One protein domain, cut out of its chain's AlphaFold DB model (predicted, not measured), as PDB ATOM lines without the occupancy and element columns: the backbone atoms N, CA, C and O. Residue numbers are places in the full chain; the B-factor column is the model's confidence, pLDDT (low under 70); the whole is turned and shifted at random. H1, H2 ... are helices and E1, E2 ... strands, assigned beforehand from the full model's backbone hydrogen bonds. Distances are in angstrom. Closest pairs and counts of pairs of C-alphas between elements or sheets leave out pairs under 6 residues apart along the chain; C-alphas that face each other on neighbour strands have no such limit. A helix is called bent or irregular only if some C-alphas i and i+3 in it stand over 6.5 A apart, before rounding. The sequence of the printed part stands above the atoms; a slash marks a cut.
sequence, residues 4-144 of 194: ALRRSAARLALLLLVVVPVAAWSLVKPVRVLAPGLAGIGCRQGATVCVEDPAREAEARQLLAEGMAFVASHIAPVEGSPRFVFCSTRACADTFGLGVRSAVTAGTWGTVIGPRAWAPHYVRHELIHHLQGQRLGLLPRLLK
ATOM      1  N   ALA A   4     -36.926   5.213  11.399       72.06
ATOM      2  CA  ALA A   4     -35.736   4.956  12.208       72.06
ATOM      3  C   ALA A   4     -34.674   4.150  11.440       72.06
ATOM      4  O   ALA A   4     -33.525   4.574  11.376       72.06
ATOM      5  N   LEU A   5     -35.071   3.063  10.764       76.25
ATOM      6  CA  LEU A   5     -34.159   2.249   9.955       76.25
ATOM      7  C   LEU A   5     -33.546   3.060   8.801       76.25
ATOM      8  O   LEU A   5     -32.354   2.957   8.530       76.25
ATOM      9  N   ARG A   6     -34.337   3.943   8.174       78.19
ATOM     10  CA  ARG A   6     -33.871   4.839   7.099       78.19
ATOM     11  C   ARG A   6     -32.855   5.878   7.598       78.19
ATOM     12  O   ARG A   6     -31.894   6.172   6.897       78.19
ATOM     13  N   ARG A   7     -33.033   6.402   8.817       81.12
ATOM     14  CA  ARG A   7     -32.082   7.328   9.465       81.12
ATOM     15  C   ARG A   7     -30.777   6.632   9.859       81.12
ATOM     16  O   ARG A   7     -29.713   7.202   9.644       81.12
ATOM     17  N   SER A   8     -30.845   5.415  10.396       84.50
ATOM     18  CA  SER A   8     -29.654   4.627  10.737       84.50
ATOM     19  C   SER A   8     -28.867   4.211   9.495       84.50
ATOM     20  O   SER A   8     -27.649   4.362   9.478       84.50
ATOM     21  N   ALA A   9     -29.551   3.788   8.426       88.44
ATOM     22  CA  ALA A   9     -28.915   3.480   7.147       88.44
ATOM     23  C   ALA A   9     -28.213   4.708   6.542       88.44
ATOM     24  O   ALA A   9     -27.078   4.600   6.090       88.44
ATOM     25  N   ALA A  10     -28.839   5.889   6.600       88.62
ATOM     26  CA  ALA A  10     -28.223   7.129   6.126       88.62
ATOM     27  C   ALA A  10     -26.974   7.517   6.941       88.62
ATOM     28  O   ALA A  10     -25.968   7.922   6.366       88.62
ATOM     29  N   ARG A  11     -27.011   7.356   8.271       91.50
ATOM     30  CA  ARG A  11     -25.849   7.599   9.144       91.50
ATOM     31  C   ARG A  11     -24.709   6.625   8.866       91.50
ATOM     32  O   ARG A  11     -23.563   7.052   8.795       91.50
ATOM     33  N   LEU A  12     -25.022   5.341   8.686       93.06
ATOM     34  CA  LEU A  12     -24.030   4.327   8.339       93.06
ATOM     35  C   LEU A  12     -23.407   4.609   6.967       93.06
ATOM     36  O   LEU A  12     -22.189   4.565   6.836       93.06
ATOM     37  N   ALA A  13     -24.218   4.959   5.969       91.75
ATOM     38  CA  ALA A  13     -23.727   5.333   4.646       91.75
ATOM     39  C   ALA A  13     -22.802   6.559   4.708       91.75
ATOM     40  O   ALA A  13     -21.731   6.545   4.109       91.75
ATOM     41  N   LEU A  14     -23.173   7.586   5.482       93.12
ATOM     42  CA  LEU A  14     -22.338   8.771   5.681       93.12
ATOM     43  C   LEU A  14     -21.014   8.429   6.377       93.12
ATOM     44  O   LEU A  14     -19.963   8.904   5.957       93.12
ATOM     45  N   LEU A  15     -21.055   7.582   7.410       94.12
ATOM     46  CA  LEU A  15     -19.853   7.116   8.098       94.12
ATOM     47  C   LEU A  15     -18.923   6.373   7.132       94.12
ATOM     48  O   LEU A  15     -17.733   6.670   7.077       94.12
ATOM     49  N   LEU A  16     -19.462   5.445   6.339       94.38
ATOM     50  CA  LEU A  16     -18.687   4.690   5.352       94.38
ATOM     51  C   LEU A  16     -18.074   5.603   4.283       94.38
ATOM     52  O   LEU A  16     -16.923   5.399   3.908       94.38
ATOM     53  N   LEU A  17     -18.792   6.643   3.851       94.06
ATOM     54  CA  LEU A  17     -18.307   7.610   2.864       94.06
ATOM     55  C   LEU A  17     -17.089   8.410   3.351       94.06
ATOM     56  O   LEU A  17     -16.308   8.876   2.529       94.06
ATOM     57  N   VAL A  18     -16.890   8.537   4.665       92.31
ATOM     58  CA  VAL A  18     -15.705   9.186   5.248       92.31
ATOM     59  C   VAL A  18     -14.624   8.164   5.594       92.31
ATOM     60  O   VAL A  18     -13.459   8.343   5.243       92.31
ATOM     61  N   VAL A  19     -14.997   7.073   6.264       94.12
ATOM     62  CA  VAL A  19     -14.038   6.083   6.771       94.12
ATOM     63  C   VAL A  19     -13.340   5.349   5.629       94.12
ATOM     64  O   VAL A  19     -12.128   5.157   5.695       94.12
ATOM     65  N   VAL A  20     -14.062   4.968   4.572       94.00
ATOM     66  CA  VAL A  20     -13.484   4.182   3.472       94.00
ATOM     67  C   VAL A  20     -12.403   4.964   2.713       94.00
ATOM     68  O   VAL A  20     -11.304   4.424   2.588       94.00
ATOM     69  N   PRO A  21     -12.612   6.219   2.258       92.44
ATOM     70  CA  PRO A  21     -11.547   6.984   1.604       92.44
ATOM     71  C   PRO A  21     -10.336   7.240   2.505       92.44
ATOM     72  O   PRO A  21      -9.202   7.119   2.047       92.44
ATOM     73  N   VAL A  22     -10.558   7.543   3.790       92.94
ATOM     74  CA  VAL A  22      -9.467   7.769   4.757       92.94
ATOM     75  C   VAL A  22      -8.657   6.491   4.977       92.94
ATOM     76  O   VAL A  22      -7.424   6.525   4.943       92.94
ATOM     77  N   ALA A  23      -9.327   5.352   5.156       93.62
ATOM     78  CA  ALA A  23      -8.674   4.055   5.278       93.62
ATOM     79  C   ALA A  23      -7.921   3.683   3.991       93.62
ATOM     80  O   ALA A  23      -6.756   3.298   4.063       93.62
ATOM     81  N   ALA A  24      -8.533   3.862   2.816       92.62
ATOM     82  CA  ALA A  24      -7.898   3.595   1.526       92.62
ATOM     83  C   ALA A  24      -6.630   4.442   1.329       92.62
ATOM     84  O   ALA A  24      -5.581   3.906   0.985       92.62
ATOM     85  N   TRP A  25      -6.689   5.743   1.627       93.69
ATOM     86  CA  TRP A  25      -5.539   6.652   1.558       93.69
ATOM     87  C   TRP A  25      -4.393   6.254   2.505       93.69
ATOM     88  O   TRP A  25      -3.204   6.388   2.181       93.69
ATOM     89  N   SER A  26      -4.755   5.771   3.695       91.62
ATOM     90  CA  SER A  26      -3.806   5.454   4.765       91.62
ATOM     91  C   SER A  26      -3.152   4.084   4.575       91.62
ATOM     92  O   SER A  26      -1.949   3.950   4.793       91.62
ATOM     93  N   LEU A  27      -3.927   3.084   4.142       93.12
ATOM     94  CA  LEU A  27      -3.518   1.678   4.076       93.12
ATOM     95  C   LEU A  27      -3.104   1.234   2.667       93.12
ATOM     96  O   LEU A  27      -2.219   0.394   2.525       93.12
ATOM     97  N   VAL A  28      -3.693   1.806   1.614       91.81
ATOM     98  CA  VAL A  28      -3.448   1.415   0.218       91.81
ATOM     99  C   VAL A  28      -2.653   2.513  -0.483       91.81
ATOM    100  O   VAL A  28      -3.174   3.273  -1.296       91.81
ATOM    101  N   LYS A  29      -1.356   2.605  -0.166       93.06
ATOM    102  CA  LYS A  29      -0.471   3.694  -0.625       93.06
ATOM    103  C   LYS A  29      -0.565   4.037  -2.129       93.06
ATOM    104  O   LYS A  29      -0.573   5.233  -2.423       93.06
ATOM    105  N   PRO A  30      -0.699   3.083  -3.076       91.69
ATOM    106  CA  PRO A  30      -0.842   3.420  -4.495       91.69
ATOM    107  C   PRO A  30      -2.056   4.305  -4.830       91.69
ATOM    108  O   PRO A  30      -1.996   5.076  -5.784       91.69
ATOM    109  N   VAL A  31      -3.131   4.278  -4.027       92.19
ATOM    110  CA  VAL A  31      -4.335   5.120  -4.218       92.19
ATOM    111  C   VAL A  31      -4.008   6.616  -4.142       92.19
ATOM    112  O   VAL A  31      -4.726   7.440  -4.710       92.19
ATOM    113  N   ARG A  32      -2.882   6.991  -3.523       94.75
ATOM    114  CA  ARG A  32      -2.442   8.389  -3.417       94.75
ATOM    115  C   ARG A  32      -2.213   9.061  -4.769       94.75
ATOM    116  O   ARG A  32      -2.266  10.286  -4.850       94.75
ATOM    117  N   VAL A  33      -2.044   8.284  -5.845       92.88
ATOM    118  CA  VAL A  33      -1.961   8.797  -7.223       92.88
ATOM    119  C   VAL A  33      -3.214   9.584  -7.642       92.88
ATOM    120  O   VAL A  33      -3.151  10.446  -8.518       92.88
ATOM    121  N   LEU A  34      -4.361   9.357  -6.991       90.94
ATOM    122  CA  LEU A  34      -5.595  10.107  -7.246       90.94
ATOM    123  C   LEU A  34      -5.511  11.572  -6.798       90.94
ATOM    124  O   LEU A  34      -6.169  12.424  -7.399       90.94
ATOM    125  N   ALA A  35      -4.691  11.878  -5.790       91.94
ATOM    126  CA  ALA A  35      -4.498  13.236  -5.288       91.94
ATOM    127  C   ALA A  35      -3.038  13.484  -4.853       91.94
ATOM    128  O   ALA A  35      -2.783  13.692  -3.667       91.94
ATOM    129  N   PRO A  36      -2.060  13.513  -5.783       93.00
ATOM    130  CA  PRO A  36      -0.637  13.576  -5.431       93.00
ATOM    131  C   PRO A  36      -0.248  14.819  -4.620       93.00
ATOM    132  O   PRO A  36       0.669  14.753  -3.810       93.00
ATOM    133  N   GLY A  37      -0.989  15.925  -4.764       92.19
ATOM    134  CA  GLY A  37      -0.803  17.126  -3.942       92.19
ATOM    135  C   GLY A  37      -0.997  16.879  -2.441       92.19
ATOM    136  O   GLY A  37      -0.242  17.411  -1.635       92.19
ATOM    137  N   LEU A  38      -1.932  16.000  -2.050       91.69
ATOM    138  CA  LEU A  38      -2.106  15.588  -0.647       91.69
ATOM    139  C   LEU A  38      -0.971  14.675  -0.156       91.69
ATOM    140  O   LEU A  38      -0.820  14.460   1.044       91.69
ATOM    141  N   ALA A  39      -0.177  14.135  -1.080       91.69
ATOM    142  CA  ALA A  39       1.029  13.362  -0.814       91.69
ATOM    143  C   ALA A  39       2.312  14.216  -0.914       91.69
ATOM    144  O   ALA A  39       3.408  13.662  -0.919       91.69
ATOM    145  N   GLY A  40       2.185  15.548  -0.997       89.50
ATOM    146  CA  GLY A  40       3.319  16.474  -1.063       89.50
ATOM    147  C   GLY A  40       3.973  16.586  -2.442       89.50
ATOM    148  O   GLY A  40       5.055  17.154  -2.549       89.50
ATOM    149  N   ILE A  41       3.342  16.062  -3.497       93.75
ATOM    150  CA  ILE A  41       3.874  16.123  -4.862       93.75
ATOM    151  C   ILE A  41       3.301  17.329  -5.597       93.75
ATOM    152  O   ILE A  41       2.082  17.522  -5.638       93.75
ATOM    153  N   GLY A  42       4.176  18.104  -6.239       88.38
ATOM    154  CA  GLY A  42       3.780  19.204  -7.107       88.38
ATOM    155  C   GLY A  42       2.895  18.700  -8.245       88.38
ATOM    156  O   GLY A  42       3.346  17.983  -9.139       88.38
ATOM    157  N   CYS A  43       1.611  19.058  -8.215       90.75
ATOM    158  CA  CYS A  43       0.700  18.729  -9.299       90.75
ATOM    159  C   CYS A  43      -0.328  19.831  -9.520       90.75
ATOM    160  O   CYS A  43      -1.109  20.169  -8.629       90.75
ATOM    161  N   ARG A  44      -0.334  20.390 -10.731       86.00
ATOM    162  CA  ARG A  44      -1.325  21.388 -11.136       86.00
ATOM    163  C   ARG A  44      -2.695  20.729 -11.293       86.00
ATOM    164  O   ARG A  44      -2.805  19.563 -11.671       86.00
ATOM    165  N   GLN A  45      -3.755  21.491 -11.042       80.50
ATOM    166  CA  GLN A  45      -5.118  21.012 -11.250       80.50
ATOM    167  C   GLN A  45      -5.316  20.576 -12.710       80.50
ATOM    168  O   GLN A  45      -4.929  21.290 -13.633       80.50
ATOM    169  N   GLY A  46      -5.885  19.385 -12.913       79.50
ATOM    170  CA  GLY A  46      -6.101  18.807 -14.244       79.50
ATOM    171  C   GLY A  46      -4.839  18.284 -14.941       79.50
ATOM    172  O   GLY A  46      -4.945  17.774 -16.052       79.50
ATOM    173  N   ALA A  47      -3.659  18.364 -14.316       87.69
ATOM    174  CA  ALA A  47      -2.440  17.839 -14.915       87.69
ATOM    175  C   ALA A  47      -2.423  16.304 -14.931       87.69
ATOM    176  O   ALA A  47      -2.809  15.625 -13.970       87.69
ATOM    177  N   THR A  48      -1.931  15.781 -16.048       91.94
ATOM    178  CA  THR A  48      -1.683  14.358 -16.289       91.94
ATOM    179  C   THR A  48      -0.276  13.967 -15.857       91.94
ATOM    180  O   THR A  48      -0.048  12.818 -15.520       91.94
ATOM    181  N   VAL A  49       0.653  14.921 -15.792       96.12
ATOM    182  CA  VAL A  49       2.014  14.727 -15.287       96.12
ATOM    183  C   VAL A  49       2.167  15.511 -13.992       96.12
ATOM    184  O   VAL A  49       1.961  16.724 -13.967       96.12
ATOM    185  N   CYS A  50       2.525  14.808 -12.925       96.94
ATOM    186  CA  CYS A  50       2.938  15.384 -11.654       96.94
ATOM    187  C   CYS A  50       4.392  14.978 -11.396       96.94
ATOM    188  O   CYS A  50       4.770  13.837 -11.673       96.94
ATOM    189  N   VAL A  51       5.195  15.869 -10.825       97.06
ATOM    190  CA  VAL A  51       6.608  15.593 -10.538       97.06
ATOM    191  C   VAL A  51       6.948  15.982  -9.107       97.06
ATOM    192  O   VAL A  51       6.419  16.953  -8.571       97.06
ATOM    193  N   GLU A  52       7.826  15.207  -8.476       96.25
ATOM    194  CA  GLU A  52       8.430  15.598  -7.197       96.25
ATOM    195  C   GLU A  52       9.388  16.783  -7.375       96.25
ATOM    196  O   GLU A  52       9.372  17.709  -6.572       96.25
ATOM    197  N   ASP A  53      10.191  16.757  -8.442       95.69
ATOM    198  CA  ASP A  53      11.159  17.798  -8.781       95.69
ATOM    199  C   ASP A  53      10.667  18.615  -9.989       95.69
ATOM    200  O   ASP A  53      10.682  18.101 -11.115       95.69
ATOM    201  N   PRO A  54      10.248  19.881  -9.794       94.56
ATOM    202  CA  PRO A  54       9.786  20.746 -10.877       94.56
ATOM    203  C   PRO A  54      10.812  20.947 -11.997       94.56
ATOM    204  O   PRO A  54      10.418  21.132 -13.148       94.56
ATOM    205  N   ALA A  55      12.116  20.868 -11.704       96.12
ATOM    206  CA  ALA A  55      13.159  21.033 -12.717       96.12
ATOM    207  C   ALA A  55      13.129  19.921 -13.781       96.12
ATOM    208  O   ALA A  55      13.618  20.112 -14.894       96.12
ATOM    209  N   ARG A  56      12.516  18.774 -13.465       96.56
ATOM    210  CA  ARG A  56      12.419  17.603 -14.347       96.56
ATOM    211  C   ARG A  56      11.040  17.425 -14.986       96.56
ATOM    212  O   ARG A  56      10.767  16.402 -15.611       96.56
ATOM    213  N   GLU A  57      10.157  18.418 -14.874       95.88
ATOM    214  CA  GLU A  57       8.801  18.348 -15.437       95.88
ATOM    215  C   GLU A  57       8.802  18.164 -16.964       95.88
ATOM    216  O   GLU A  57       7.989  17.409 -17.499       95.88
ATOM    217  N   ALA A  58       9.725  18.825 -17.670       96.62
ATOM    218  CA  ALA A  58       9.849  18.706 -19.122       96.62
ATOM    219  C   ALA A  58      10.210  17.275 -19.557       96.62
ATOM    220  O   ALA A  58       9.580  16.732 -20.463       96.62
ATOM    221  N   GLU A  59      11.163  16.644 -18.865       98.06
ATOM    222  CA  GLU A  59      11.579  15.257 -19.103       98.06
ATOM    223  C   GLU A  59      10.414  14.282 -18.867       98.06
ATOM    224  O   GLU A  59      10.102  13.461 -19.728       98.06
ATOM    225  N   ALA A  60       9.701  14.418 -17.744       97.81
ATOM    226  CA  ALA A  60       8.544  13.578 -17.428       97.81
ATOM    227  C   ALA A  60       7.411  13.708 -18.464       97.81
ATOM    228  O   ALA A  60       6.801  12.711 -18.859       97.81
ATOM    229  N   ARG A  61       7.143  14.931 -18.943       97.19
ATOM    230  CA  ARG A  61       6.177  15.170 -20.027       97.19
ATOM    231  C   ARG A  61       6.603  14.514 -21.329       97.19
ATOM    232  O   ARG A  61       5.763  13.910 -21.989       97.19
ATOM    233  N   GLN A  62       7.880  14.623 -21.684       98.19
ATOM    234  CA  GLN A  62       8.419  13.999 -22.885       98.19
ATOM    235  C   GLN A  62       8.295  12.474 -22.815       98.19
ATOM    236  O   GLN A  62       7.818  11.872 -23.772       98.19
ATOM    237  N   LEU A  63       8.649  11.865 -21.680       98.56
ATOM    238  CA  LEU A  63       8.527  10.423 -21.469       98.56
ATOM    239  C   LEU A  63       7.075   9.941 -21.592       98.56
ATOM    240  O   LEU A  63       6.818   8.942 -22.258       98.56
ATOM    241  N   LEU A  64       6.111  10.649 -20.989       97.75
ATOM    242  CA  LEU A  64       4.700  10.272 -21.118       97.75
ATOM    243  C   LEU A  64       4.186  10.453 -22.551       97.75
ATOM    244  O   LEU A  64       3.489   9.579 -23.059       97.75
ATOM    245  N   ALA A  65       4.512  11.572 -23.202       97.56
ATOM    246  CA  ALA A  65       4.070  11.842 -24.567       97.56
ATOM    247  C   ALA A  65       4.616  10.800 -25.554       97.56
ATOM    248  O   ALA A  65       3.867  10.289 -26.386       97.56
ATOM    249  N   GLU A  66       5.897  10.455 -25.420       98.25
ATOM    250  CA  GLU A  66       6.544   9.396 -26.188       98.25
ATOM    251  C   GLU A  66       5.861   8.047 -25.945       98.25
ATOM    252  O   GLU A  66       5.399   7.427 -26.899       98.25
ATOM    253  N   GLY A  67       5.703   7.633 -24.685       98.19
ATOM    254  CA  GLY A  67       5.094   6.347 -24.356       98.19
ATOM    255  C   GLY A  67       3.649   6.224 -24.852       98.19
ATOM    256  O   GLY A  67       3.265   5.178 -25.374       98.19
ATOM    257  N   MET A  68       2.852   7.293 -24.742       97.81
ATOM    258  CA  MET A  68       1.477   7.327 -25.257       97.81
ATOM    259  C   MET A  68       1.446   7.154 -26.780       97.81
ATOM    260  O   MET A  68       0.649   6.362 -27.282       97.81
ATOM    261  N   ALA A  69       2.317   7.864 -27.507       98.12
ATOM    262  CA  ALA A  69       2.426   7.740 -28.958       98.12
ATOM    263  C   ALA A  69       2.884   6.333 -29.369       98.12
ATOM    264  O   ALA A  69       2.275   5.721 -30.246       98.12
ATOM    265  N   PHE A  70       3.900   5.800 -28.688       98.56
ATOM    266  CA  PHE A  70       4.444   4.471 -28.937       98.56
ATOM    267  C   PHE A  70       3.391   3.375 -28.744       98.56
ATOM    268  O   PHE A  70       3.169   2.566 -29.645       98.56
ATOM    269  N   VAL A  71       2.714   3.346 -27.592       98.06
ATOM    270  CA  VAL A  71       1.707   2.314 -27.294       98.06
ATOM    271  C   VAL A  71       0.529   2.412 -28.264       98.06
ATOM    272  O   VAL A  71       0.036   1.383 -28.733       98.06
ATOM    273  N   ALA A  72       0.125   3.635 -28.629       97.75
ATOM    274  CA  ALA A  72      -0.935   3.857 -29.604       97.75
ATOM    275  C   ALA A  72      -0.595   3.304 -30.996       97.75
ATOM    276  O   ALA A  72      -1.478   2.734 -31.635       97.75
ATOM    277  N   SER A  73       0.654   3.444 -31.457       97.44
ATOM    278  CA  SER A  73       1.065   2.982 -32.789       97.44
ATOM    279  C   SER A  73       1.422   1.496 -32.856       97.44
ATOM    280  O   SER A  73       1.283   0.904 -33.921       97.44
ATOM    281  N   HIS A  74       1.889   0.892 -31.758       96.56
ATOM    282  CA  HIS A  74       2.387  -0.494 -31.759       96.56
ATOM    283  C   HIS A  74       1.387  -1.519 -31.222       96.56
ATOM    284  O   HIS A  74       1.512  -2.703 -31.528       96.56
ATOM    285  N   ILE A  75       0.423  -1.095 -30.400       96.62
ATOM    286  CA  ILE A  75      -0.490  -2.017 -29.714       96.62
ATOM    287  C   ILE A  75      -1.934  -1.578 -29.923       96.62
ATOM    288  O   ILE A  75      -2.690  -2.241 -30.627       96.62
ATOM    289  N   ALA A  76      -2.331  -0.481 -29.276       96.31
ATOM    290  CA  ALA A  76      -3.628   0.161 -29.439       96.31
ATOM    291  C   ALA A  76      -3.645   1.501 -28.682       96.31
ATOM    292  O   ALA A  76      -2.919   1.652 -27.696       96.31
ATOM    293  N   PRO A  77      -4.515   2.455 -29.062       96.00
ATOM    294  CA  PRO A  77      -4.665   3.708 -28.328       96.00
ATOM    295  C   PRO A  77      -5.018   3.477 -26.855       96.00
ATOM    296  O   PRO A  77      -5.888   2.655 -26.544       96.00
ATOM    297  N   VAL A  78      -4.359   4.234 -25.974       94.56
ATOM    298  CA  VAL A  78      -4.716   4.363 -24.557       94.56
ATOM    299  C   VAL A  78      -5.759   5.468 -24.434       94.56
ATOM    300  O   VAL A  78      -5.509   6.609 -24.816       94.56
ATOM    301  N   GLU A  79      -6.939   5.134 -23.920       92.19
ATOM    302  CA  GLU A  79      -8.036   6.091 -23.786       92.19
ATOM    303  C   GLU A  79      -7.792   7.087 -22.645       92.19
ATOM    304  O   GLU A  79      -7.251   6.748 -21.589       92.19
ATOM    305  N   GLY A  80      -8.242   8.326 -22.841       88.06
ATOM    306  CA  GLY A  80      -8.125   9.383 -21.843       88.06
ATOM    307  C   GLY A  80      -6.688   9.858 -21.634       88.06
ATOM    308  O   GLY A  80      -5.855   9.858 -22.538       88.06
ATOM    309  N   SER A  81      -6.403  10.352 -20.434       84.56
ATOM    310  CA  SER A  81      -5.071  10.837 -20.083       84.56
ATOM    311  C   SER A  81      -4.722  10.382 -18.671       84.56
ATOM    312  O   SER A  81      -5.049  11.084 -17.706       84.56
ATOM    313  N   PRO A  82      -4.130   9.182 -18.524       90.12
ATOM    314  CA  PRO A  82      -3.781   8.660 -17.214       90.12
ATOM    315  C   PRO A  82      -2.842   9.613 -16.490       90.12
ATOM    316  O   PRO A  82      -1.963  10.229 -17.095       90.12
ATOM    317  N   ARG A  83      -3.014   9.719 -15.172       94.69
ATOM    318  CA  ARG A  83      -2.092  10.511 -14.369       94.69
ATOM    319  C   ARG A  83      -0.806   9.738 -14.123       94.69
ATOM    320  O   ARG A  83      -0.854   8.637 -13.593       94.69
ATOM    321  N   PHE A  84       0.331  10.346 -14.411       97.25
ATOM    322  CA  PHE A  84       1.653   9.842 -14.087       97.25
ATOM    323  C   PHE A  84       2.312  10.747 -13.052       97.25
ATOM    324  O   PHE A  84       2.423  11.959 -13.237       97.25
ATOM    325  N   VAL A  85       2.748  10.146 -11.950       97.94
ATOM    326  CA  VAL A  85       3.588  10.790 -10.943       97.94
ATOM    327  C   VAL A  85       5.017  10.318 -11.144       97.94
ATOM    328  O   VAL A  85       5.280   9.123 -11.061       97.94
ATOM    329  N   PHE A  86       5.943  11.242 -11.360       98.12
ATOM    330  CA  PHE A  86       7.359  10.924 -11.462       98.12
ATOM    331  C   PHE A  86       8.093  11.340 -10.186       98.12
ATOM    332  O   PHE A  86       8.167  12.521  -9.838       98.12
ATOM    333  N   CYS A  87       8.636  10.349  -9.486       97.94
ATOM    334  CA  CYS A  87       9.464  10.536  -8.304       97.94
ATOM    335  C   CYS A  87      10.937  10.633  -8.701       97.94
ATOM    336  O   CYS A  87      11.444   9.751  -9.394       97.94
ATOM    337  N   SER A  88      11.637  11.655  -8.216       96.88
ATOM    338  CA  SER A  88      13.091  11.809  -8.370       96.88
ATOM    339  C   SER A  88      13.856  11.180  -7.206       96.88
ATOM    340  O   SER A  88      15.034  10.856  -7.340       96.88
ATOM    341  N   THR A  89      13.188  10.943  -6.075       96.94
ATOM    342  CA  THR A  89      13.774  10.365  -4.871       96.94
ATOM    343  C   THR A  89      13.085   9.078  -4.442       96.94
ATOM    344  O   THR A  89      11.965   8.726  -4.838       96.94
ATOM    345  N   ARG A  90      13.776   8.361  -3.556       96.38
ATOM    346  CA  ARG A  90      13.226   7.189  -2.893       96.38
ATOM    347  C   ARG A  90      12.067   7.535  -1.949       96.38
ATOM    348  O   ARG A  90      11.111   6.768  -1.875       96.38
ATOM    349  N   ALA A  91      12.136   8.682  -1.274       95.88
ATOM    350  CA  ALA A  91      11.120   9.119  -0.320       95.88
ATOM    351  C   ALA A  91       9.764   9.375  -1.003       95.88
ATOM    352  O   ALA A  91       8.730   8.910  -0.513       95.88
ATOM    353  N   CYS A  92       9.761  10.009  -2.181       96.81
ATOM    354  CA  CYS A  92       8.547  10.112  -2.993       96.81
ATOM    355  C   CYS A  92       8.015   8.733  -3.383       96.81
ATOM    356  O   CYS A  92       6.845   8.438  -3.145       96.81
ATOM    357  N   ALA A  93       8.867   7.844  -3.900       96.94
ATOM    358  CA  ALA A  93       8.440   6.506  -4.314       96.94
ATOM    359  C   ALA A  93       7.797   5.710  -3.156       96.94
ATOM    360  O   ALA A  93       6.776   5.038  -3.327       96.94
ATOM    361  N   ASP A  94       8.339   5.821  -1.944       95.38
ATOM    362  CA  ASP A  94       7.811   5.129  -0.763       95.38
ATOM    363  C   ASP A  94       6.501   5.724  -0.230       95.38
ATOM    364  O   ASP A  94       5.714   5.011   0.413       95.38
ATOM    365  N   THR A  95       6.201   6.979  -0.578       95.44
ATOM    366  CA  THR A  95       4.897   7.603  -0.324       95.44
ATOM    367  C   THR A  95       3.786   6.880  -1.080       95.44
ATOM    368  O   THR A  95       2.705   6.694  -0.525       95.44
ATOM    369  N   PHE A  96       4.064   6.370  -2.278       95.94
ATOM    370  CA  PHE A  96       3.126   5.558  -3.064       95.94
ATOM    371  C   PHE A  96       3.298   4.047  -2.845       95.94
ATOM    372  O   PHE A  96       2.568   3.241  -3.416       95.94
ATOM    373  N   GLY A  97       4.226   3.644  -1.971       94.44
ATOM    374  CA  GLY A  97       4.440   2.246  -1.609       94.44
ATOM    375  C   GLY A  97       5.123   1.425  -2.699       94.44
ATOM    376  O   GLY A  97       4.854   0.229  -2.807       94.44
ATOM    377  N   LEU A  98       5.995   2.033  -3.513       94.62
ATOM    378  CA  LEU A  98       6.695   1.303  -4.574       94.62
ATOM    379  C   LEU A  98       7.541   0.158  -4.006       94.62
ATOM    380  O   LEU A  98       7.585  -0.913  -4.612       94.62
ATOM    381  N   GLY A  99       8.152   0.320  -2.825       91.50
ATOM    382  CA  GLY A  99       9.097  -0.688  -2.340       91.50
ATOM    383  C   GLY A  99      10.202  -0.876  -3.385       91.50
ATOM    384  O   GLY A  99      10.513   0.045  -4.130       91.50
ATOM    385  N   VAL A 100      10.759  -2.070  -3.539       90.12
ATOM    386  CA  VAL A 100      11.839  -2.309  -4.520       90.12
ATOM    387  C   VAL A 100      11.447  -2.091  -5.995       90.12
ATOM    388  O   VAL A 100      12.339  -2.007  -6.840       90.12
ATOM    389  N   ARG A 101      10.148  -1.963  -6.304       92.38
ATOM    390  CA  ARG A 101       9.618  -1.824  -7.668       92.38
ATOM    391  C   ARG A 101      10.065  -0.520  -8.330       92.38
ATOM    392  O   ARG A 101      10.180   0.519  -7.678       92.38
ATOM    393  N   SER A 102      10.274  -0.586  -9.642       95.06
ATOM    394  CA  SER A 102      10.618   0.569 -10.475       95.06
ATOM    395  C   SER A 102       9.430   1.505 -10.686       95.06
ATOM    396  O   SER A 102       9.614   2.718 -10.703       95.06
ATOM    397  N   ALA A 103       8.224   0.956 -10.799       95.69
ATOM    398  CA  ALA A 103       6.994   1.704 -10.994       95.69
ATOM    399  C   ALA A 103       5.781   0.899 -10.493       95.69
ATOM    400  O   ALA A 103       5.919  -0.244 -10.042       95.69
ATOM    401  N   VAL A 104       4.609   1.534 -10.478       93.56
ATOM    402  CA  VAL A 104       3.332   0.863 -10.216       93.56
ATOM    403  C   VAL A 104       2.182   1.595 -10.895       93.56
ATOM    404  O   VAL A 104       2.006   2.801 -10.708       93.56
ATOM    405  N   THR A 105       1.344   0.847 -11.604       91.56
ATOM    406  CA  THR A 105       0.063   1.322 -12.137       91.56
ATOM    407  C   THR A 105      -1.096   0.923 -11.223       91.56
ATOM    408  O   THR A 105      -1.358  -0.259 -10.985       91.56
ATOM    409  N   ALA A 106      -1.818   1.918 -10.706       88.44
ATOM    410  CA  ALA A 106      -3.012   1.742  -9.889       88.44
ATOM    411  C   ALA A 106      -4.265   1.739 -10.780       88.44
ATOM    412  O   ALA A 106      -4.848   2.783 -11.089       88.44
ATOM    413  N   GLY A 107      -4.673   0.536 -11.189       84.94
ATOM    414  CA  GLY A 107      -5.842   0.325 -12.038       84.94
ATOM    415  C   GLY A 107      -5.720   1.052 -13.379       84.94
ATOM    416  O   GLY A 107      -4.737   0.875 -14.089       84.94
ATOM    417  N   THR A 108      -6.715   1.874 -13.708       85.00
ATOM    418  CA  THR A 108      -6.720   2.770 -14.876       85.00
ATOM    419  C   THR A 108      -6.773   4.235 -14.441       85.00
ATOM    420  O   THR A 108      -7.264   5.094 -15.167       85.00
ATOM    421  N   TRP A 109      -6.320   4.547 -13.225       84.31
ATOM    422  CA  TRP A 109      -6.415   5.907 -12.687       84.31
ATOM    423  C   TRP A 109      -5.093   6.655 -12.755       84.31
ATOM    424  O   TRP A 109      -5.065   7.851 -13.046       84.31
ATOM    425  N   GLY A 110      -3.993   5.952 -12.504       93.19
ATOM    426  CA  GLY A 110      -2.679   6.542 -12.641       93.19
ATOM    427  C   GLY A 110      -1.540   5.598 -12.318       93.19
ATOM    428  O   GLY A 110      -1.732   4.489 -11.820       93.19
ATOM    429  N   THR A 111      -0.347   6.093 -12.588       96.88
ATOM    430  CA  THR A 111       0.915   5.381 -12.497       96.88
ATOM    431  C   THR A 111       1.904   6.221 -11.710       96.88
ATOM    432  O   THR A 111       1.888   7.452 -11.764       96.88
ATOM    433  N   VAL A 112       2.780   5.556 -10.970       97.94
ATOM    434  CA  VAL A 112       3.898   6.192 -10.284       97.94
ATOM    435  C   VAL A 112       5.193   5.599 -10.816       97.94
ATOM    436  O   VAL A 112       5.393   4.389 -10.740       97.94
ATOM    437  N   ILE A 113       6.071   6.457 -11.328       98.44
ATOM    438  CA  ILE A 113       7.402   6.129 -11.831       98.44
ATOM    439  C   ILE A 113       8.424   6.459 -10.741       98.44
ATOM    440  O   ILE A 113       8.496   7.588 -10.252       98.44
ATOM    441  N   GLY A 114       9.199   5.461 -10.329       98.06
ATOM    442  CA  GLY A 114      10.249   5.606  -9.329       98.06
ATOM    443  C   GLY A 114      11.526   6.256  -9.878       98.06
ATOM    444  O   GLY A 114      11.718   6.357 -11.089       98.06
ATOM    445  N   PRO A 115      12.473   6.622  -8.998       97.25
ATOM    446  CA  PRO A 115      13.663   7.400  -9.363       97.25
ATOM    447  C   PRO A 115      14.598   6.710 -10.361       97.25
ATOM    448  O   PRO A 115      15.312   7.377 -11.099       97.25
ATOM    449  N   ARG A 116      14.584   5.373 -10.413       95.56
ATOM    450  CA  ARG A 116      15.415   4.572 -11.331       95.56
ATOM    451  C   ARG A 116      14.704   4.203 -12.638       95.56
ATOM    452  O   ARG A 116      15.245   3.428 -13.416       95.56
ATOM    453  N   ALA A 117      13.484   4.699 -12.837       97.06
ATOM    454  CA  ALA A 117      12.583   4.269 -13.902       97.06
ATOM    455  C   ALA A 117      12.243   5.385 -14.903       97.06
ATOM    456  O   ALA A 117      11.270   5.285 -15.644       97.06
ATOM    457  N   TRP A 118      13.041   6.454 -14.937       98.00
ATOM    458  CA  TRP A 118      12.899   7.550 -15.897       98.00
ATOM    459  C   TRP A 118      13.510   7.155 -17.245       98.00
ATOM    460  O   TRP A 118      14.563   7.644 -17.640       98.00
ATOM    461  N   ALA A 119      12.876   6.200 -17.923       98.19
ATOM    462  CA  ALA A 119      13.264   5.768 -19.258       98.19
ATOM    463  C   ALA A 119      12.028   5.354 -20.076       98.19
ATOM    464  O   ALA A 119      11.040   4.909 -19.482       98.19
ATOM    465  N   PRO A 120      12.088   5.442 -21.421       98.50
ATOM    466  CA  PRO A 120      10.961   5.129 -22.305       98.50
ATOM    467  C   PRO A 120      10.293   3.777 -22.022       98.50
ATOM    468  O   PRO A 120       9.089   3.719 -21.777       98.50
ATOM    469  N   HIS A 121      11.075   2.693 -21.956       98.25
ATOM    470  CA  HIS A 121      10.547   1.337 -21.762       98.25
ATOM    471  C   HIS A 121       9.752   1.173 -20.457       98.25
ATOM    472  O   HIS A 121       8.721   0.511 -20.458       98.25
ATOM    473  N   TYR A 122      10.143   1.835 -19.362       98.38
ATOM    474  CA  TYR A 122       9.362   1.787 -18.120       98.38
ATOM    475  C   TYR A 122       8.008   2.483 -18.257       98.38
ATOM    476  O   TYR A 122       7.004   1.978 -17.762       98.38
ATOM    477  N   VAL A 123       7.949   3.630 -18.935       98.38
ATOM    478  CA  VAL A 123       6.676   4.341 -19.133       98.38
ATOM    479  C   VAL A 123       5.758   3.555 -20.064       98.38
ATOM    480  O   VAL A 123       4.575   3.402 -19.763       98.38
ATOM    481  N   ARG A 124       6.300   2.990 -21.146       98.50
ATOM    482  CA  ARG A 124       5.563   2.103 -22.056       98.50
ATOM    483  C   ARG A 124       5.038   0.861 -21.330       98.50
ATOM    484  O   ARG A 124       3.864   0.542 -21.482       98.50
ATOM    485  N   HIS A 125       5.860   0.214 -20.496       98.56
ATOM    486  CA  HIS A 125       5.476  -0.938 -19.660       98.56
ATOM    487  C   HIS A 125       4.242  -0.625 -18.807       98.56
ATOM    488  O   HIS A 125       3.243  -1.342 -18.832       98.56
ATOM    489  N   GLU A 126       4.262   0.502 -18.102       97.94
ATOM    490  CA  GLU A 126       3.138   0.896 -17.254       97.94
ATOM    491  C   GLU A 126       1.894   1.318 -18.058       97.94
ATOM    492  O   GLU A 126       0.762   1.018 -17.670       97.94
ATOM    493  N   LEU A 127       2.074   1.962 -19.214       97.88
ATOM    494  CA  LEU A 127       0.970   2.249 -20.134       97.88
ATOM    495  C   LEU A 127       0.339   0.971 -20.700       97.88
ATOM    496  O   LEU A 127      -0.877   0.926 -20.881       97.88
ATOM    497  N   ILE A 128       1.119  -0.089 -20.913       98.06
ATOM    498  CA  ILE A 128       0.596  -1.402 -21.306       98.06
ATOM    499  C   ILE A 128      -0.286  -1.979 -20.193       98.06
ATOM    500  O   ILE A 128      -1.385  -2.451 -20.481       98.06
ATOM    501  N   HIS A 129       0.100  -1.864 -18.918       97.44
ATOM    502  CA  HIS A 129      -0.780  -2.253 -17.807       97.44
ATOM    503  C   HIS A 129      -2.076  -1.448 -17.747       97.44
ATOM    504  O   HIS A 129      -3.136  -1.987 -17.401       97.44
ATOM    505  N   HIS A 130      -2.007  -0.162 -18.086       96.19
ATOM    506  CA  HIS A 130      -3.189   0.674 -18.207       96.19
ATOM    507  C   HIS A 130      -4.102   0.172 -19.334       96.19
ATOM    508  O   HIS A 130      -5.298  -0.035 -19.120       96.19
ATOM    509  N   LEU A 131      -3.528  -0.100 -20.508       96.31
ATOM    510  CA  LEU A 131      -4.240  -0.617 -21.673       96.31
ATOM    511  C   LEU A 131      -4.891  -1.979 -21.391       96.31
ATOM    512  O   LEU A 131      -6.052  -2.183 -21.732       96.31
ATOM    513  N   GLN A 132      -4.200  -2.883 -20.692       97.19
ATOM    514  CA  GLN A 132      -4.772  -4.153 -20.228       97.19
ATOM    515  C   GLN A 132      -6.023  -3.925 -19.367       97.19
ATOM    516  O   GLN A 132      -7.038  -4.598 -19.551       97.19
ATOM    517  N   GLY A 133      -5.970  -2.953 -18.450       95.31
ATOM    518  CA  GLY A 133      -7.112  -2.564 -17.624       95.31
ATOM    519  C   GLY A 133      -8.274  -1.983 -18.433       95.31
ATOM    520  O   GLY A 133      -9.423  -2.299 -18.136       95.31
ATOM    521  N   GLN A 134      -7.998  -1.184 -19.466       95.00
ATOM    522  CA  GLN A 134      -9.029  -0.625 -20.352       95.00
ATOM    523  C   GLN A 134      -9.700  -1.700 -21.213       95.00
ATOM    524  O   GLN A 134     -10.916  -1.696 -21.376       95.00
ATOM    525  N   ARG A 135      -8.919  -2.647 -21.744       95.62
ATOM    526  CA  ARG A 135      -9.404  -3.665 -22.687       95.62
ATOM    527  C   ARG A 135     -10.157  -4.805 -22.012       95.62
ATOM    528  O   ARG A 135     -11.108  -5.321 -22.587       95.62
ATOM    529  N   LEU A 136      -9.732  -5.205 -20.812       94.69
ATOM    530  CA  LEU A 136     -10.313  -6.345 -20.091       94.69
ATOM    531  C   LEU A 136     -11.186  -5.926 -18.903       94.69
ATOM    532  O   LEU A 136     -11.932  -6.744 -18.371       94.69
ATOM    533  N   GLY A 137     -11.095  -4.671 -18.468       93.69
ATOM    534  CA  GLY A 137     -11.651  -4.209 -17.203       93.69
ATOM    535  C   GLY A 137     -10.726  -4.502 -16.016       93.69
ATOM    536  O   GLY A 137      -9.913  -5.429 -16.025       93.69
ATOM    537  N   LEU A 138     -10.877  -3.715 -14.947       89.88
ATOM    538  CA  LEU A 138     -10.016  -3.795 -13.762       89.88
ATOM    539  C   LEU A 138     -10.077  -5.153 -13.060       89.88
ATOM    540  O   LEU A 138      -9.036  -5.739 -12.777       89.88
ATOM    541  N   LEU A 139     -11.284  -5.656 -12.781       91.00
ATOM    542  CA  LEU A 139     -11.451  -6.914 -12.050       91.00
ATOM    543  C   LEU A 139     -11.009  -8.127 -12.879       91.00
ATOM    544  O   LEU A 139     -10.218  -8.910 -12.357       91.00
ATOM    545  N   PRO A 140     -11.415  -8.283 -14.158       92.31
ATOM    546  CA  PRO A 140     -10.944  -9.409 -14.957       92.31
ATOM    547  C   PRO A 140      -9.426  -9.399 -15.150       92.31
ATOM    548  O   PRO A 140      -8.816 -10.461 -15.103       92.31
ATOM    549  N   ARG A 141      -8.797  -8.220 -15.288       94.19
ATOM    550  CA  ARG A 141      -7.333  -8.102 -15.394       94.19
ATOM    551  C   ARG A 141      -6.610  -8.649 -14.162       94.19
ATOM    552  O   ARG A 141      -5.548  -9.239 -14.318       94.19
ATOM    553  N   LEU A 142      -7.152  -8.465 -12.954       91.19
ATOM    554  CA  LEU A 142      -6.535  -8.964 -11.713       91.19
ATOM    555  C   LEU A 142      -6.503 -10.495 -11.624       91.19
ATOM    556  O   LEU A 142      -5.709 -11.034 -10.862       91.19
ATOM    557  N   LEU A 143      -7.361 -11.178 -12.384       94.56
ATOM    558  CA  LEU A 143      -7.433 -12.638 -12.425       94.56
ATOM    559  C   LEU A 143      -6.556 -13.242 -13.528       94.56
ATOM    560  O   LEU A 143      -6.470 -14.463 -13.627       94.56
ATOM    561  N   LYS A 144      -5.924 -12.413 -14.369       96.56
ATOM    562  CA  LYS A 144      -5.106 -12.903 -15.481       96.56
ATOM    563  C   LYS A 144      -3.781 -13.483 -14.984       96.56
ATOM    564  O   LYS A 144      -3.232 -12.987 -13.997       96.56
TER     565      LYS A 144
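Overview. This is residues 4 to 144 of the 194 residues of an uncharacterized protein of Acidovorax sp. Root219 (UniProt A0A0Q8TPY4). A small four-stranded sheet forms the core of a compact body, with the helices H4 and H6 packed over one face and the short helix H2 over the other, and the long helix H1 sticks out from this body as an arm, its residues 4 to 20 standing free. The short helices H3 and H5 graze the sheet, and the short helix H7 follows H6 after a tight link and folds back beside its last part, with the C-alphas of Gly 133 and Arg 141 6.0 A apart. The printed part has 141 residues with seven named helices and four named strands, in the order H1 H2 H3 E1 H4 E2 H5 E3 E4 H6 H7; the sheet is mixed, in the order E1 E2 E4 E3, and the class is mixed, helices and strands. The whole is only just compact, close to loose, with a radius of gyration of the C-alphas of 16.9 A, and its spans of 58 by 33 by 29 A are elongated by the arm.

Along the chain. The sheet holds E1, residues 49 to 51, E2, residues 83 to 86, E4, residues 110 to 113, and E3, residues 103 to 106; E3 and E4 are each 10.1 A long from first to last C-alpha, E2 is 9.9 A and E1 6.7 A. C-alpha 110, where E4 begins, is at (-2.679, 6.542, -12.641). H4, residues 54 to 74, is 30.7 A long and irregular, with C-alphas 55 and 58 7.6 A apart. H6, residues 120 to 136, is 24.3 A long. H2, residues 29 to 34, is 10.5 A long and neither bent nor irregular, but only just: C-alphas 30 and 33 are 6.1 A apart. H3 is residues 36 to 39, 4.9 A, H5 residues 90 to 95, 8.7 A, and H7 residues 138 to 142, 6.6 A, ending with C-alpha 142 at (-6.535, -8.964, -11.713). H1, residues 4 to 27, is 33.4 A long and begins with C-alpha 4 at (-35.736, 4.956, 12.208).

Arrangement. E1 and E2 are parallel, with N 50 and O 84 2.9 A apart, within hydrogen-bond range. E2 and E4 are parallel, with N 111 and O 83 at 2.8 A. E4 and E3 are antiparallel and form a hairpin, with N 106 and O 110 at 2.8 A. E1, H4 and E2 make a strand-helix-strand unit, two parallel neighbour strands with a helix between, and its crossover is left-handed. The sheet and the helices on both its faces make three layers: H4 and H6 are on one face of the sheet E1 E2 E4 E3, and H2 is on the opposite face. H4 lies over E1 and E2 at a height over the sheet of 10.1 A. H6 lies over E4 and E3 at 9.4 A and runs along the strands, at 19 degrees to E3 on the local plane. H4, with residues 63 to 71 alone, touches H6 at a steep tilt of 55 degrees, the same way; the closest C-alphas, of Gly 67 and Arg 124, are 4.8 A apart. H2 stands at a height of 7.9 A, only just over E3, with 3 of its 6 C-alphas falling on that strand. H3 only grazes the sheet with residues 36 to 37, and H5 with residues 92 to 93. H7 is close to H6 but not clearly touching, the C-alphas of Gly 133 and Arg 141 being 6.0 A apart. H1, with residues 24 to 25 alone, only just touches H2, with 3 pairs of C-alphas within 8 A, only at the corner; the closest are Trp 25 and Val 31, 6.1 A, and the lines are about perpendicular at 75 degrees. H1 is apart from H6. Every O i to N i+4 pair is within hydrogen-bond range in H5, H6 and H7, against 19 of 20 in H1, 15 of 17 in H4 and 0 of 2 in H2, where 3 of 3 O i to N i+3 pairs are; H3 is too short for an O i to N i+4 pair.

Size, cuts and confidence. The C-alphas farthest apart, of Ala 4 and His 74, are 58.4 A apart. Without residues 4 to 20 the body spans 34 by 33 by 29 A. The printed part has no cut and no long link. Its mean pLDDT is 93.7, and no printed residue is under 70.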